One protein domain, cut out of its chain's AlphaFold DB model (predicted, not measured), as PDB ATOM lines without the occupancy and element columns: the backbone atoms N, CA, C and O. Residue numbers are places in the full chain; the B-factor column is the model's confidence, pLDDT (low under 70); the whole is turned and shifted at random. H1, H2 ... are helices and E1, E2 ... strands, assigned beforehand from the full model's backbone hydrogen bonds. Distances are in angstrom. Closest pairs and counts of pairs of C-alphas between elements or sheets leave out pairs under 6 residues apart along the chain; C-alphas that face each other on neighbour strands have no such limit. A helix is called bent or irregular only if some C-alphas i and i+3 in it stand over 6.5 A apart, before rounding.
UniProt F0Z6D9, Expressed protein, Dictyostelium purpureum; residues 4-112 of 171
ATOM      1  N   LEU A   4      73.720 -50.253  28.200       45.81
ATOM      2  CA  LEU A   4      72.561 -49.575  27.588       45.81
ATOM      3  C   LEU A   4      71.187 -50.078  28.074       45.81
ATOM      4  O   LEU A   4      70.188 -49.412  27.828       45.81
ATOM      5  N   LYS A   5      71.099 -51.219  28.774       45.53
ATOM      6  CA  LYS A   5      69.808 -51.737  29.281       45.53
ATOM      7  C   LYS A   5      69.359 -51.093  30.597       45.53
ATOM      8  O   LYS A   5      68.170 -51.091  30.885       45.53
ATOM      9  N   SER A   6      70.286 -50.526  31.374       43.38
ATOM     10  CA  SER A   6      69.981 -49.954  32.694       43.38
ATOM     11  C   SER A   6      69.326 -48.568  32.601       43.38
ATOM     12  O   SER A   6      68.377 -48.296  33.327       43.38
ATOM     13  N   SER A   7      69.736 -47.727  31.643       45.97
ATOM     14  CA  SER A   7      69.139 -46.394  31.461       45.97
ATOM     15  C   SER A   7      67.722 -46.434  30.886       45.97
ATOM     16  O   SER A   7      66.902 -45.605  31.257       45.97
ATOM     17  N   VAL A   8      67.406 -47.406  30.022       46.00
ATOM     18  CA  VAL A   8      66.048 -47.560  29.464       46.00
ATOM     19  C   VAL A   8      65.063 -48.024  30.537       46.00
ATOM     20  O   VAL A   8      63.936 -47.546  30.564       46.00
ATOM     21  N   ALA A   9      65.490 -48.892  31.461       43.69
ATOM     22  CA  ALA A   9      64.655 -49.335  32.577       43.69
ATOM     23  C   ALA A   9      64.354 -48.202  33.572       43.69
ATOM     24  O   ALA A   9      63.234 -48.108  34.055       43.69
ATOM     25  N   LEU A  10      65.320 -47.311  33.832       41.22
ATOM     26  CA  LEU A  10      65.111 -46.143  34.691       41.22
ATOM     27  C   LEU A  10      64.193 -45.102  34.027       41.22
ATOM     28  O   LEU A  10      63.307 -44.564  34.680       41.22
ATOM     29  N   LEU A  11      64.355 -44.862  32.721       39.53
ATOM     30  CA  LEU A  11      63.468 -43.975  31.960       39.53
ATOM     31  C   LEU A  11      62.042 -44.546  31.854       39.53
ATOM     32  O   LEU A  11      61.078 -43.792  31.928       39.53
ATOM     33  N   ALA A  12      61.906 -45.872  31.733       39.84
ATOM     34  CA  ALA A  12      60.620 -46.564  31.754       39.84
ATOM     35  C   ALA A  12      59.966 -46.535  33.145       39.84
ATOM     36  O   ALA A  12      58.771 -46.289  33.224       39.84
ATOM     37  N   LEU A  13      60.725 -46.691  34.239       39.44
ATOM     38  CA  LEU A  13      60.197 -46.538  35.604       39.44
ATOM     39  C   LEU A  13      59.666 -45.119  35.864       39.44
ATOM     40  O   LEU A  13      58.627 -44.950  36.492       39.44
ATOM     41  N   VAL A  14      60.366 -44.098  35.360       39.75
ATOM     42  CA  VAL A  14      59.960 -42.690  35.509       39.75
ATOM     43  C   VAL A  14      58.768 -42.340  34.605       39.75
ATOM     44  O   VAL A  14      57.937 -41.522  34.989       39.75
ATOM     45  N   ALA A  15      58.645 -42.971  33.432       40.50
ATOM     46  CA  ALA A  15      57.491 -42.801  32.547       40.50
ATOM     47  C   ALA A  15      56.232 -43.531  33.055       40.50
ATOM     48  O   ALA A  15      55.128 -43.024  32.873       40.50
ATOM     49  N   VAL A  16      56.398 -44.673  33.731       42.66
ATOM     50  CA  VAL A  16      55.307 -45.416  34.388       42.66
ATOM     51  C   VAL A  16      54.729 -44.611  35.565       42.66
ATOM     52  O   VAL A  16      53.519 -44.515  35.713       42.66
ATOM     53  N   ALA A  17      55.555 -43.877  36.319       44.03
ATOM     54  CA  ALA A  17      55.096 -43.127  37.495       44.03
ATOM     55  C   ALA A  17      54.124 -41.955  37.218       44.03
ATOM     56  O   ALA A  17      53.440 -41.507  38.136       44.03
ATOM     57  N   LYS A  18      54.056 -41.422  35.989       48.53
ATOM     58  CA  LYS A  18      53.219 -40.243  35.669       48.53
ATOM     59  C   LYS A  18      51.800 -40.595  35.207       48.53
ATOM     60  O   LYS A  18      50.916 -39.743  35.273       48.53
ATOM     61  N   ALA A  19      51.591 -41.828  34.746       46.06
ATOM     62  CA  ALA A  19      50.302 -42.297  34.245       46.06
ATOM     63  C   ALA A  19      49.409 -42.887  35.353       46.06
ATOM     64  O   ALA A  19      48.187 -42.806  35.248       46.06
ATOM     65  N   ASP A  20      50.002 -43.397  36.437       52.22
ATOM     66  CA  ASP A  20      49.297 -44.310  37.347       52.22
ATOM     67  C   ASP A  20      48.677 -43.652  38.597       52.22
ATOM     68  O   ASP A  20      47.980 -44.320  39.352       52.22
ATOM     69  N   PHE A  21      48.875 -42.351  38.853       55.44
ATOM     70  CA  PHE A  21      48.374 -41.721  40.093       55.44
ATOM     71  C   PHE A  21      47.837 -40.301  39.889       55.44
ATOM     72  O   PHE A  21      48.238 -39.353  40.569       55.44
ATOM     73  N   ASN A  22      46.910 -40.147  38.944       65.81
ATOM     74  CA  ASN A  22      46.137 -38.916  38.808       65.81
ATOM     75  C   ASN A  22      44.890 -38.998  39.691       65.81
ATOM     76  O   ASN A  22      44.076 -39.914  39.561       65.81
ATOM     77  N   THR A  23      44.772 -38.051  40.617       78.62
ATOM     78  CA  THR A  23      43.542 -37.827  41.378       78.62
ATOM     79  C   THR A  23      42.702 -36.822  40.608       78.62
ATOM     80  O   THR A  23      43.133 -35.680  40.443       78.62
ATOM     81  N   PHE A  24      41.520 -37.228  40.148       81.06
ATOM     82  CA  PHE A  24      40.550 -36.342  39.505       81.06
ATOM     83  C   PHE A  24      39.485 -35.963  40.516       81.06
ATOM     84  O   PHE A  24      38.808 -36.828  41.062       81.06
ATOM     85  N   THR A  25      39.342 -34.675  40.778       84.69
ATOM     86  CA  THR A  25      38.366 -34.164  41.736       84.69
ATOM     87  C   THR A  25      37.243 -33.488  40.968       84.69
ATOM     88  O   THR A  25      37.478 -32.462  40.337       84.69
ATOM     89  N   PHE A  26      36.045 -34.067  41.013       83.19
ATOM     90  CA  PHE A  26      34.848 -33.559  40.347       83.19
ATOM     91  C   PHE A  26      34.033 -32.702  41.312       83.19
ATOM     92  O   PHE A  26      33.590 -33.186  42.354       83.19
ATOM     93  N   ALA A  27      33.808 -31.447  40.950       81.06
ATOM     94  CA  ALA A  27      32.947 -30.504  41.656       81.06
ATOM     95  C   ALA A  27      31.908 -29.906  40.695       81.06
ATOM     96  O   ALA A  27      32.065 -29.990  39.480       81.06
ATOM     97  N   ASN A  28      30.859 -29.268  41.214       77.31
ATOM     98  CA  ASN A  28      29.952 -28.490  40.367       77.31
ATOM     99  C   ASN A  28      30.691 -27.279  39.792       77.31
ATOM    100  O   ASN A  28      31.317 -26.528  40.544       77.31
ATOM    101  N   ALA A  29      30.582 -27.060  38.481       69.69
ATOM    102  CA  ALA A  29      31.064 -25.830  37.859       69.69
ATOM    103  C   ALA A  29      30.198 -24.619  38.247       69.69
ATOM    104  O   ALA A  29      30.717 -23.513  38.389       69.69
ATOM    105  N   ASP A  30      28.898 -24.837  38.469       65.38
ATOM    106  CA  ASP A  30      27.941 -23.815  38.890       65.38
ATOM    107  C   ASP A  30      27.316 -24.179  40.247       65.38
ATOM    108  O   ASP A  30      26.746 -25.256  40.426       65.38
ATOM    109  N   ALA A  31      27.383 -23.256  41.210       59.53
ATOM    110  CA  ALA A  31      26.759 -23.392  42.527       59.53
ATOM    111  C   ALA A  31      25.218 -23.485  42.467       59.53
ATOM    112  O   ALA A  31      24.588 -23.831  43.466       59.53
ATOM    113  N   SER A  32      24.609 -23.176  41.317       57.31
ATOM    114  CA  SER A  32      23.180 -23.353  41.056       57.31
ATOM    115  C   SER A  32      22.805 -24.774  40.610       57.31
ATOM    116  O   SER A  32      21.612 -25.091  40.568       57.31
ATOM    117  N   SER A  33      23.779 -25.621  40.258       59.31
ATOM    118  CA  SER A  33      23.529 -27.001  39.847       59.31
ATOM    119  C   SER A  33      23.361 -27.913  41.063       59.31
ATOM    120  O   SER A  33      24.227 -27.989  41.930       59.31
ATOM    121  N   THR A  34      22.253 -28.652  41.126       56.66
ATOM    122  CA  THR A  34      21.998 -29.679  42.153       56.66
ATOM    123  C   THR A  34      22.697 -31.016  41.870       56.66
ATOM    124  O   THR A  34      22.395 -32.002  42.539       56.66
ATOM    125  N   THR A  35      23.595 -31.092  40.878       57.91
ATOM    126  CA  THR A  35      24.243 -32.352  40.481       57.91
ATOM    127  C   THR A  35      25.214 -32.865  41.550       57.91
ATOM    128  O   THR A  35      25.046 -33.991  42.000       57.91
ATOM    129  N   CYS A  36      26.156 -32.077  42.071       60.12
ATOM    130  CA  CYS A  36      26.775 -32.382  43.371       60.12
ATOM    131  C   CYS A  36      25.892 -31.790  44.484       60.12
ATOM    132  O   CYS A  36      25.681 -30.578  44.524       60.12
ATOM    133  N   ALA A  37      25.370 -32.611  45.400       49.41
ATOM    134  CA  ALA A  37      24.824 -32.082  46.651       49.41
ATOM    135  C   ALA A  37      25.930 -31.314  47.403       49.41
ATOM    136  O   ALA A  37      27.111 -31.555  47.169       49.41
ATOM    137  N   ALA A  38      25.555 -30.405  48.306       47.69
ATOM    138  CA  ALA A  38      26.435 -29.480  49.039       47.69
ATOM    139  C   ALA A  38      27.592 -30.117  49.855       47.69
ATOM    140  O   ALA A  38      28.343 -29.393  50.506       47.69
ATOM    141  N   ASP A  39      27.773 -31.435  49.787       48.00
ATOM    142  CA  ASP A  39      28.790 -32.213  50.479       48.00
ATOM    143  C   ASP A  39      29.748 -32.882  49.481       48.00
ATOM    144  O   ASP A  39      29.662 -34.073  49.192       48.00
ATOM    145  N   GLY A  40      30.720 -32.103  49.009       60.56
ATOM    146  CA  GLY A  40      32.042 -32.634  48.688       60.56
ATOM    147  C   GLY A  40      32.300 -32.979  47.225       60.56
ATOM    148  O   GLY A  40      31.503 -33.596  46.527       60.56
ATOM    149  N   ALA A  41      33.483 -32.582  46.769       64.81
ATOM    150  CA  ALA A  41      34.003 -33.016  45.491       64.81
ATOM    151  C   ALA A  41      34.323 -34.523  45.524       64.81
ATOM    152  O   ALA A  41      34.859 -35.026  46.515       64.81
ATOM    153  N   VAL A  42      34.007 -35.243  44.446       74.56
ATOM    154  CA  VAL A  42      34.296 -36.682  44.327       74.56
ATOM    155  C   VAL A  42      35.710 -36.852  43.794       74.56
ATOM    156  O   VAL A  42      36.032 -36.322  42.735       74.56
ATOM    157  N   THR A  43      36.548 -37.593  44.519       76.12
ATOM    158  CA  THR A  43      37.917 -37.906  44.094       76.12
ATOM    159  C   THR A  43      37.965 -39.293  43.467       76.12
ATOM    160  O   THR A  43      37.663 -40.295  44.112       76.12
ATOM    161  N   VAL A  44      38.347 -39.349  42.195       72.44
ATOM    162  CA  VAL A  44      38.611 -40.588  41.464       72.44
ATOM    163  C   VAL A  44      40.119 -40.791  41.453       72.44
ATOM    164  O   VAL A  44      40.856 -39.970  40.904       72.44
ATOM    165  N   VAL A  45      40.579 -41.861  42.100       68.00
ATOM    166  CA  VAL A  45      42.003 -42.188  42.234       68.00
ATOM    167  C   VAL A  45      42.274 -43.474  41.472       68.00
ATOM    168  O   VAL A  45      41.780 -44.530  41.855       68.00
ATOM    169  N   ASN A  46      43.101 -43.395  40.429       61.09
ATOM    170  CA  ASN A  46      43.630 -44.575  39.735       61.09
ATOM    171  C   ASN A  46      42.543 -45.534  39.180       61.09
ATOM    172  O   ASN A  46      42.667 -46.760  39.218       61.09
ATOM    173  N   GLU A  47      41.446 -44.965  38.673       67.50
ATOM    174  CA  GLU A  47      40.336 -45.698  38.047       67.50
ATOM    175  C   GLU A  47      40.176 -45.348  36.563       67.50
ATOM    176  O   GLU A  47      39.065 -45.217  36.055       67.50
ATOM    177  N   LEU A  48      41.293 -45.189  35.847       74.75
ATOM    178  CA  LEU A  48      41.238 -44.994  34.400       74.75
ATOM    179  C   LEU A  48      40.528 -46.180  33.728       74.75
ATOM    180  O   LEU A  48      40.626 -47.323  34.176       74.75
ATOM    181  N   GLU A  49      39.778 -45.876  32.671       81.19
ATOM    182  CA  GLU A  49      38.942 -46.784  31.877       81.19
ATOM    183  C   GLU A  49      37.812 -47.487  32.647       81.19
ATOM    184  O   GLU A  49      37.048 -48.250  32.050       81.19
ATOM    185  N   LYS A  50      37.641 -47.211  33.942       84.56
ATOM    186  CA  LYS A  50      36.507 -47.707  34.721       84.56
ATOM    187  C   LYS A  50      35.360 -46.712  34.681       84.56
ATOM    188  O   LYS A  50      35.554 -45.505  34.581       84.56
ATOM    189  N   CYS A  51      34.156 -47.258  34.771       86.75
ATOM    190  CA  CYS A  51      32.967 -46.459  34.967       86.75
ATOM    191  C   CYS A  51      32.839 -46.113  36.450       86.75
ATOM    192  O   CYS A  51      32.586 -46.999  37.272       86.75
ATOM    193  N   THR A  52      32.998 -44.839  36.780       85.31
ATOM    194  CA  THR A  52      32.902 -44.342  38.149       85.31
ATOM    195  C   THR A  52      31.685 -43.438  38.263       85.31
ATOM    196  O   THR A  52      31.445 -42.567  37.426       85.31
ATOM    197  N   VAL A  53      30.889 -43.651  39.308       83.06
ATOM    198  CA  VAL A  53      29.763 -42.770  39.615       83.06
ATOM    199  C   VAL A  53      30.313 -41.527  40.303       83.06
ATOM    200  O   VAL A  53      30.908 -41.616  41.377       83.06
ATOM    201  N   VAL A  54      30.119 -40.372  39.676       79.06
ATOM    202  CA  VAL A  54      30.487 -39.064  40.226       79.06
ATOM    203  C   VAL A  54      29.235 -38.358  40.759       79.06
ATOM    204  O   VAL A  54      28.203 -38.977  41.032       79.06
ATOM    205  N   CYS A  55      29.314 -37.045  40.952       73.50
ATOM    206  CA  CYS A  55      28.202 -36.235  41.422       73.50
ATOM    207  C   CYS A  55      26.892 -36.453  40.641       73.50
ATOM    208  O   CYS A  55      26.862 -36.391  39.410       73.50
ATOM    209  N   GLY A  56      25.790 -36.625  41.377       69.19
ATOM    210  CA  GLY A  56      24.434 -36.600  40.818       69.19
ATOM    211  C   GLY A  56      24.013 -37.892  40.130       69.19
ATOM    212  O   GLY A  56      23.093 -37.866  39.319       69.19
ATOM    213  N   ASN A  57      24.675 -39.009  40.450       69.12
ATOM    214  CA  ASN A  57      24.544 -40.304  39.771       69.12
ATOM    215  C   ASN A  57      25.021 -40.297  38.310       69.12
ATOM    216  O   ASN A  57      24.694 -41.220  37.564       69.12
ATOM    217  N   ALA A  58      25.783 -39.284  37.893       78.00
ATOM    218  CA  ALA A  58      26.413 -39.305  36.585       78.00
ATOM    219  C   ALA A  58      27.485 -40.396  36.548       78.00
ATOM    220  O   ALA A  58      28.293 -40.527  37.471       78.00
ATOM    221  N   ASN A  59      27.478 -41.183  35.479       86.75
ATOM    222  CA  ASN A  59      28.454 -42.234  35.240       86.75
ATOM    223  C   ASN A  59      29.543 -41.639  34.344       86.75
ATOM    224  O   ASN A  59      29.236 -41.112  33.278       86.75
ATOM    225  N   VAL A  60      30.799 -41.671  34.778       87.12
ATOM    226  CA  VAL A  60      31.922 -41.093  34.033       87.12
ATOM    227  C   VAL A  60      32.974 -42.156  33.788       87.12
ATOM    228  O   VAL A  60      33.286 -42.947  34.676       87.12
ATOM    229  N   GLN A  61      33.542 -42.147  32.588       88.75
ATOM    230  CA  GLN A  61      34.736 -42.913  32.257       88.75
ATOM    231  C   GLN A  61      35.843 -41.943  31.852       88.75
ATOM    232  O   GLN A  61      35.614 -41.047  31.041       88.75
ATOM    233  N   ILE A  62      37.033 -42.124  32.422       86.69
ATOM    234  CA  ILE A  62      38.214 -41.312  32.114       86.69
ATOM    235  C   ILE A  62      39.242 -42.219  31.451       86.69
ATOM    236  O   ILE A  62      39.686 -43.183  32.068       86.69
ATOM    237  N   ALA A  63      39.643 -41.927  30.221       86.38
ATOM    238  CA  ALA A  63      40.692 -42.657  29.518       86.38
ATOM    239  C   ALA A  63      41.936 -41.776  29.374       86.38
ATOM    240  O   ALA A  63      41.831 -40.593  29.068       86.38
ATOM    241  N   SER A  64      43.125 -42.341  29.586       82.94
ATOM    242  CA  SER A  64      44.359 -41.646  29.213       82.94
ATOM    243  C   SER A  64      44.569 -41.767  27.708       82.94
ATOM    244  O   SER A  64      44.468 -42.862  27.155       82.94
ATOM    245  N   THR A  65      44.880 -40.656  27.049       78.62
ATOM    246  CA  THR A  65      45.154 -40.642  25.602       78.62
ATOM    247  C   THR A  65      46.648 -40.640  25.293       78.62
ATOM    248  O   THR A  65      47.056 -41.054  24.207       78.62
ATOM    249  N   ASP A  66      47.482 -40.212  26.245       72.88
ATOM    250  CA  ASP A  66      48.924 -40.100  26.071       72.88
ATOM    251  C   ASP A  66      49.698 -40.104  27.406       72.88
ATOM    252  O   ASP A  66      49.151 -40.172  28.505       72.88
ATOM    253  N   THR A  67      51.026 -40.028  27.309       66.25
ATOM    254  CA  THR A  67      51.922 -39.821  28.458       66.25
ATOM    255  C   THR A  67      52.131 -38.343  28.802       66.25
ATOM    256  O   THR A  67      52.864 -38.035  29.744       66.25
ATOM    257  N   ALA A  68      51.523 -37.423  28.048       66.38
ATOM    258  CA  ALA A  68      51.630 -35.981  28.251       66.38
ATOM    259  C   ALA A  68      50.611 -35.447  29.274       66.38
ATOM    260  O   ALA A  68      50.695 -34.279  29.650       66.38
ATOM    261  N   GLY A  69      49.707 -36.301  29.764       75.62
ATOM    262  CA  GLY A  69      48.683 -35.934  30.740       75.62
ATOM    263  C   GLY A  69      47.380 -35.483  30.086       75.62
ATOM    264  O   GLY A  69      46.629 -34.725  30.697       75.62
ATOM    265  N   THR A  70      47.109 -35.917  28.856       83.38
ATOM    266  CA  THR A  70      45.837 -35.668  28.179       83.38
ATOM    267  C   THR A  70      44.870 -36.822  28.446       83.38
ATOM    268  O   THR A  70      45.193 -37.992  28.217       83.38
ATOM    269  N   PHE A  71      43.664 -36.496  28.900       85.50
ATOM    270  CA  PHE A  71      42.621 -37.446  29.272       85.50
ATOM    271  C   PHE A  71      41.341 -37.173  28.497       85.50
ATOM    272  O   PHE A  71      40.951 -36.023  28.330       85.50
ATOM    273  N   ASP A  72      40.663 -38.232  28.091       88.50
ATOM    274  CA  ASP A  72      39.326 -38.166  27.522       88.50
ATOM    275  C   ASP A  72      38.311 -38.519  28.607       88.50
ATOM    276  O   ASP A  72      38.391 -39.573  29.242       88.50
ATOM    277  N   VAL A  73      37.368 -37.611  28.839       87.50
ATOM    278  CA  VAL A  73      36.289 -37.751  29.813       87.50
ATOM    279  C   VAL A  73      34.991 -37.974  29.054       87.50
ATOM    280  O   VAL A  73      34.577 -37.139  28.252       87.50
ATOM    281  N   THR A  74      34.327 -39.089  29.330       88.88
ATOM    282  CA  THR A  74      33.048 -39.434  28.703       88.88
ATOM    283  C   THR A  74      31.964 -39.531  29.765       88.88
ATOM    284  O   THR A  74      32.143 -40.199  30.786       88.88
ATOM    285  N   TYR A  75      30.829 -38.879  29.508       87.31
ATOM    286  CA  TYR A  75      29.667 -38.863  30.392       87.31
ATOM    287  C   TYR A  75      28.591 -39.803  29.880       87.31
ATOM    288  O   TYR A  75      28.150 -39.692  28.740       87.31
ATOM    289  N   PHE A  76      28.134 -40.680  30.758       87.38
ATOM    290  CA  PHE A  76      27.150 -41.703  30.466       87.38
ATOM    291  C   PHE A  76      25.868 -41.438  31.247       87.38
ATOM    292  O   PHE A  76      25.886 -41.076  32.432       87.38
ATOM    293  N   THR A  77      24.745 -41.628  30.563       86.00
ATOM    294  CA  THR A  77      23.410 -41.530  31.156       86.00
ATOM    295  C   THR A  77      22.947 -42.874  31.698       86.00
ATOM    296  O   THR A  77      22.189 -42.916  32.670       86.00
ATOM    297  N   GLU A  78      23.453 -43.972  31.134       86.31
ATOM    298  CA  GLU A  78      23.182 -45.319  31.615       86.31
ATOM    299  C   GLU A  78      24.180 -45.770  32.690       86.31
ATOM    300  O   GLU A  78      25.372 -45.448  32.675       86.31
ATOM    301  N   ALA A  79      23.675 -46.566  33.635       85.94
ATOM    302  CA  ALA A  79      24.494 -47.169  34.677       85.94
ATOM    303  C   ALA A  79      25.591 -48.051  34.071       85.94
ATOM    304  O   ALA A  79      25.388 -48.698  33.043       85.94
ATOM    305  N   ALA A  80      26.745 -48.100  34.738       87.44
ATOM    306  CA  ALA A  80      27.907 -48.859  34.270       87.44
ATOM    307  C   ALA A  80      28.396 -48.454  32.863       87.44
ATOM    308  O   ALA A  80      29.084 -49.239  32.211       87.44
ATOM    309  N   CYS A  81      28.086 -47.227  32.426       90.12
ATOM    310  CA  CYS A  81      28.570 -46.649  31.178       90.12
ATOM    311  C   CYS A  81      28.134 -47.462  29.944       90.12
ATOM    312  O   CYS A  81      28.925 -47.738  29.044       90.12
ATOM    313  N   ALA A  82      26.866 -47.887  29.934       89.81
ATOM    314  CA  ALA A  82      26.310 -48.819  28.950       89.81
ATOM    315  C   ALA A  82      25.651 -48.160  27.718       89.81
ATOM    316  O   ALA A  82      25.152 -48.880  26.852       89.81
ATOM    317  N   ASP A  83      25.665 -46.824  27.612       89.38
ATOM    318  CA  ASP A  83      25.032 -46.096  26.505       89.38
ATOM    319  C   ASP A  83      25.488 -46.622  25.128       89.38
ATOM    320  O   ASP A  83      26.683 -46.776  24.851       89.38
ATOM    321  N   THR A  84      24.522 -46.875  24.236       89.25
ATOM    322  CA  THR A  84      24.780 -47.348  22.867       89.25
ATOM    323  C   THR A  84      24.039 -46.496  21.823       89.25
ATOM    324  O   THR A  84      22.808 -46.499  21.789       89.25
ATOM    325  N   PRO A  85      24.751 -45.792  20.917       87.25
ATOM    326  CA  PRO A  85      26.212 -45.692  20.813       87.25
ATOM    327  C   PRO A  85      26.830 -44.913  21.982       87.25
ATOM    328  O   PRO A  85      26.169 -44.071  22.582       87.25
ATOM    329  N   ALA A  86      28.108 -45.184  22.265       85.94
ATOM    330  CA  ALA A  86      28.834 -44.462  23.301       85.94
ATOM    331  C   ALA A  86      28.826 -42.943  23.009       85.94
ATOM    332  O   ALA A  86      29.016 -42.550  21.850       85.94
ATOM    333  N   PRO A  87      28.593 -42.096  24.028       88.69
ATOM    334  CA  PRO A  87      28.616 -40.646  23.889       88.69
ATOM    335  C   PRO A  87      29.992 -40.124  23.462       88.69
ATOM    336  O   PRO A  87      31.009 -40.814  23.550       88.69
ATOM    337  N   ALA A  88      30.018 -38.882  22.975       89.56
ATOM    338  CA  ALA A  88      31.263 -38.220  22.609       89.56
ATOM    339  C   ALA A  88      32.119 -37.948  23.856       89.56
ATOM    340  O   ALA A  88      31.597 -37.533  24.890       89.56
ATOM    341  N   ALA A  89      33.427 -38.160  23.727       88.50
ATOM    342  CA  ALA A  89      34.392 -37.823  24.761       88.50
ATOM    343  C   ALA A  89      34.798 -36.345  24.676       88.50
ATOM    344  O   ALA A  89      34.963 -35.800  23.579       88.50
ATOM    345  N   GLU A  90      34.999 -35.714  25.831       88.38
ATOM    346  CA  GLU A  90      35.602 -34.388  25.958       88.38
ATOM    347  C   GLU A  90      37.060 -34.519  26.401       88.38
ATOM    348  O   GLU A  90      37.367 -35.221  27.361       88.38
ATOM    349  N   SER A  91      37.965 -33.834  25.701       87.19
ATOM    350  CA  SER A  91      39.397 -33.925  25.977       87.19
ATOM    351  C   SER A  91      39.838 -32.869  26.990       87.19
ATOM    352  O   SER A  91      39.523 -31.684  26.862       87.19
ATOM    353  N   LEU A  92      40.600 -33.306  27.985       85.25
ATOM    354  CA  LEU A  92      41.087 -32.537  29.119       85.25
ATOM    355  C   LEU A  92      42.607 -32.681  29.220       85.25
ATOM    356  O   LEU A  92      43.133 -33.786  29.314       85.25
ATOM    357  N   VAL A  93      43.324 -31.562  29.304       85.75
ATOM    358  CA  VAL A  93      44.749 -31.573  29.658       85.75
ATOM    359  C   VAL A  93      44.887 -31.412  31.169       85.75
ATOM    360  O   VAL A  93      44.501 -30.389  31.735       85.75
ATOM    361  N   CYS A  94      45.454 -32.420  31.824       81.19
ATOM    362  CA  CYS A  94      45.766 -32.394  33.244       81.19
ATOM    363  C   CYS A  94      46.952 -31.460  33.499       81.19
ATOM    364  O   CYS A  94      48.101 -31.770  33.181       81.19
ATOM    365  N   VAL A  95      46.665 -30.316  34.113       82.12
ATOM    366  CA  VAL A  95      47.676 -29.419  34.673       82.12
ATOM    367  C   VAL A  95      47.492 -29.400  36.183       82.12
ATOM    368  O   VAL A  95      46.395 -29.146  36.679       82.12
ATOM    369  N   GLU A  96      48.567 -29.686  36.917       82.44
ATOM    370  CA  GLU A  96      48.546 -29.794  38.377       82.44
ATOM    371  C   GLU A  96      47.919 -28.548  39.024       82.44
ATOM    372  O   GLU A  96      48.307 -27.413  38.736       82.44
ATOM    373  N   GLY A  97      46.905 -28.764  39.868       76.50
ATOM    374  CA  GLY A  97      46.218 -27.698  40.607       76.50
ATOM    375  C   GLY A  97      45.338 -26.777  39.755       76.50
ATOM    376  O   GLY A  97      44.758 -25.831  40.287       76.50
ATOM    377  N   THR A  98      45.207 -27.039  38.453       82.81
ATOM    378  CA  THR A  98      44.345 -26.256  37.564       82.81
ATOM    379  C   THR A  98      42.963 -26.893  37.492       82.81
ATOM    380  O   THR A  98      42.831 -28.089  37.235       82.81
ATOM    381  N   ALA A  99      41.931 -26.083  37.724       83.81
ATOM    382  CA  ALA A  99      40.548 -26.475  37.500       83.81
ATOM    383  C   ALA A  99      40.195 -26.276  36.028       83.81
ATOM    384  O   ALA A  99      40.425 -25.198  35.474       83.81
ATOM    385  N   VAL A 100      39.615 -27.298  35.412       85.69
ATOM    386  CA  VAL A 100      39.080 -27.224  34.054       85.69
ATOM    387  C   VAL A 100      37.603 -27.569  34.098       85.69
ATOM    388  O   VAL A 100      37.197 -28.527  34.751       85.69
ATOM    389  N   THR A 101      36.797 -26.772  33.411       85.00
ATOM    390  CA  THR A 101      35.361 -27.009  33.301       85.00
ATOM    391  C   THR A 101      35.078 -27.899  32.099       85.00
ATOM    392  O   THR A 101      35.476 -27.562  30.985       85.00
ATOM    393  N   VAL A 102      34.398 -29.016  32.342       78.38
ATOM    394  CA  VAL A 102      33.982 -30.012  31.348       78.38
ATOM    395  C   VAL A 102      32.491 -30.259  31.578       78.38
ATOM    396  O   VAL A 102      32.088 -30.704  32.658       78.38
ATOM    397  N   GLY A 103      31.657 -29.876  30.610       78.00
ATOM    398  CA  GLY A 103      30.207 -29.762  30.808       78.00
ATOM    399  C   GLY A 103      29.837 -28.946  32.059       78.00
ATOM    400  O   GLY A 103      30.280 -27.811  32.231       78.00
ATOM    401  N   ASP A 104      29.052 -29.554  32.953       77.19
ATOM    402  CA  ASP A 104      28.589 -28.950  34.216       77.19
ATOM    403  C   ASP A 104      29.558 -29.162  35.397       77.19
ATOM    404  O   ASP A 104      29.273 -28.759  36.533       77.19
ATOM    405  N   TYR A 105      30.704 -29.802  35.159       78.88
ATOM    406  CA  TYR A 105      31.652 -30.192  36.197       78.88
ATOM    407  C   TYR A 105      32.938 -29.372  36.130       78.88
ATOM    408  O   TYR A 105      33.470 -29.076  35.065       78.88
ATOM    409  N   SER A 106      33.465 -29.025  37.298       84.88
ATOM    410  CA  SER A 106      34.820 -28.523  37.486       84.88
ATOM    411  C   SER A 106      35.706 -29.689  37.906       84.88
ATOM    412  O   SER A 106      35.440 -30.335  38.921       84.88
ATOM    413  N   ILE A 107      36.733 -29.976  37.113       84.69
ATOM    414  CA  ILE A 107      37.661 -31.084  37.322       84.69
ATOM    415  C   ILE A 107      39.022 -30.501  37.687       84.69
ATOM    416  O   ILE A 107      39.631 -29.787  36.891       84.69
ATOM    417  N   THR A 108      39.521 -30.809  38.884       86.06
ATOM    418  CA  THR A 108      40.910 -30.509  39.266       86.06
ATOM    419  C   THR A 108      41.716 -31.788  39.344       86.06
ATOM    420  O   THR A 108      41.299 -32.752  39.990       86.06
ATOM    421  N   CYS A 109      42.890 -31.771  38.725       83.19
ATOM    422  CA  CYS A 109      43.785 -32.914  38.706       83.19
ATOM    423  C   CYS A 109      44.990 -32.685  39.625       83.19
ATOM    424  O   CYS A 109      45.498 -31.567  39.761       83.19
ATOM    425  N   SER A 110      45.463 -33.743  40.276       80.25
ATOM    426  CA  SER A 110      46.687 -33.715  41.084       80.25
ATOM    427  C   SER A 110      47.456 -35.017  40.914       80.25
ATOM    428  O   SER A 110      46.878 -36.100  41.036       80.25
ATOM    429  N   THR A 111      48.752 -34.912  40.629       71.81
ATOM    430  CA  THR A 111      49.651 -36.066  40.533       71.81
ATOM    431  C   THR A 111      50.170 -36.408  41.921       71.81
ATOM    432  O   THR A 111      50.899 -35.612  42.517       71.81
ATOM    433  N   VAL A 112      49.842 -37.590  42.444       59.66
ATOM    434  CA  VAL A 112      50.476 -38.073  43.677       59.66
ATOM    435  C   VAL A 112      51.835 -38.647  43.296       59.66
ATOM    436  O   VAL A 112      51.938 -39.752  42.774       59.66
TER     437      VAL A 112
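What this domain is: This is residues 4 to 112 of the 171 residues of the protein "Expressed protein" of Dictyostelium purpureum (UniProt F0Z6D9). Two strongly twisted sheets of four strands face each other as a small sandwich close to a barrel, with open seams between E2 and E3 and between E6 and E7; from one end the helix H1 sticks out with residues 4 to 14 standing free. The printed part has 109 residues with one named helix and eight named strands, in the order H1 E1 E2 E3 E4 E5 E6 E7 E8, and its class is mixed, helices and strands. The sheets run E2 E1 E8 E7 and E3 E4 E5 E6, both antiparallel. The whole is only just compact, close to loose, with a radius of gyration of the C-alphas of 15.5 A; it is elongated, spanning 56 by 32 by 18 A, and H1 makes much of that length.

Where its parts are: Find C-alpha 4 at (72.561, -49.575, 27.588); from there H1 runs 19.0 A to residue 16. It is neither bent nor irregular, but only just: C-alphas 4 and 7 are 6.1 A apart. Next come E1, residues 22 to 28, 19.3 A long and beginning at (46.137, -38.916, 38.808), E2, residues 42 to 45, and E3, residues 51 to 53. Then read E4, residues 59 to 64, 17.0 A; E5, residues 70 to 76, 19.8 A; E6, residues 89 to 93, 13.1 A; and E7, residues 99 to 102. E8, residues 105 to 111, runs 19.4 A to (49.651, -36.066, 40.533).

How they stand to each other: H1 is not on either sheet; 7 of its 9 O i to N i+4 pairs are within hydrogen-bond range. In the first sheet, look at the hairpin E1 and E2, with N 24 and O 44 at 2.9 A, then at E1 and E8, with N 25 and O 108 at 2.9 A. The hairpin E7 and E8 has N 107 and O 100 at 2.8 A. E3 E4 E5 E6 is a meander, each strand the antiparallel neighbour of the one before: find N 52 and O 60 at 2.8 A, N 63 and O 72 at 2.8 A, and N 71 and O 92 at 2.8 A. Between the sheets, the closest C-alphas of E2 and E3 are those of Val 44 and Thr 52, 7.6 A; those of E6 and E7 are Glu 90 and Val 102, 7.1 A. E1 and E4 are apart.

The domain as a whole: C-alphas 4 and 32, the two farthest apart, are 57.5 A from each other. The printed part has no cut. The links E1 to E2 and E5 to E6 are long. Mean pLDDT of the printed part is 72.4, with residues 4 to 22 and 29 to 41 among those under 70.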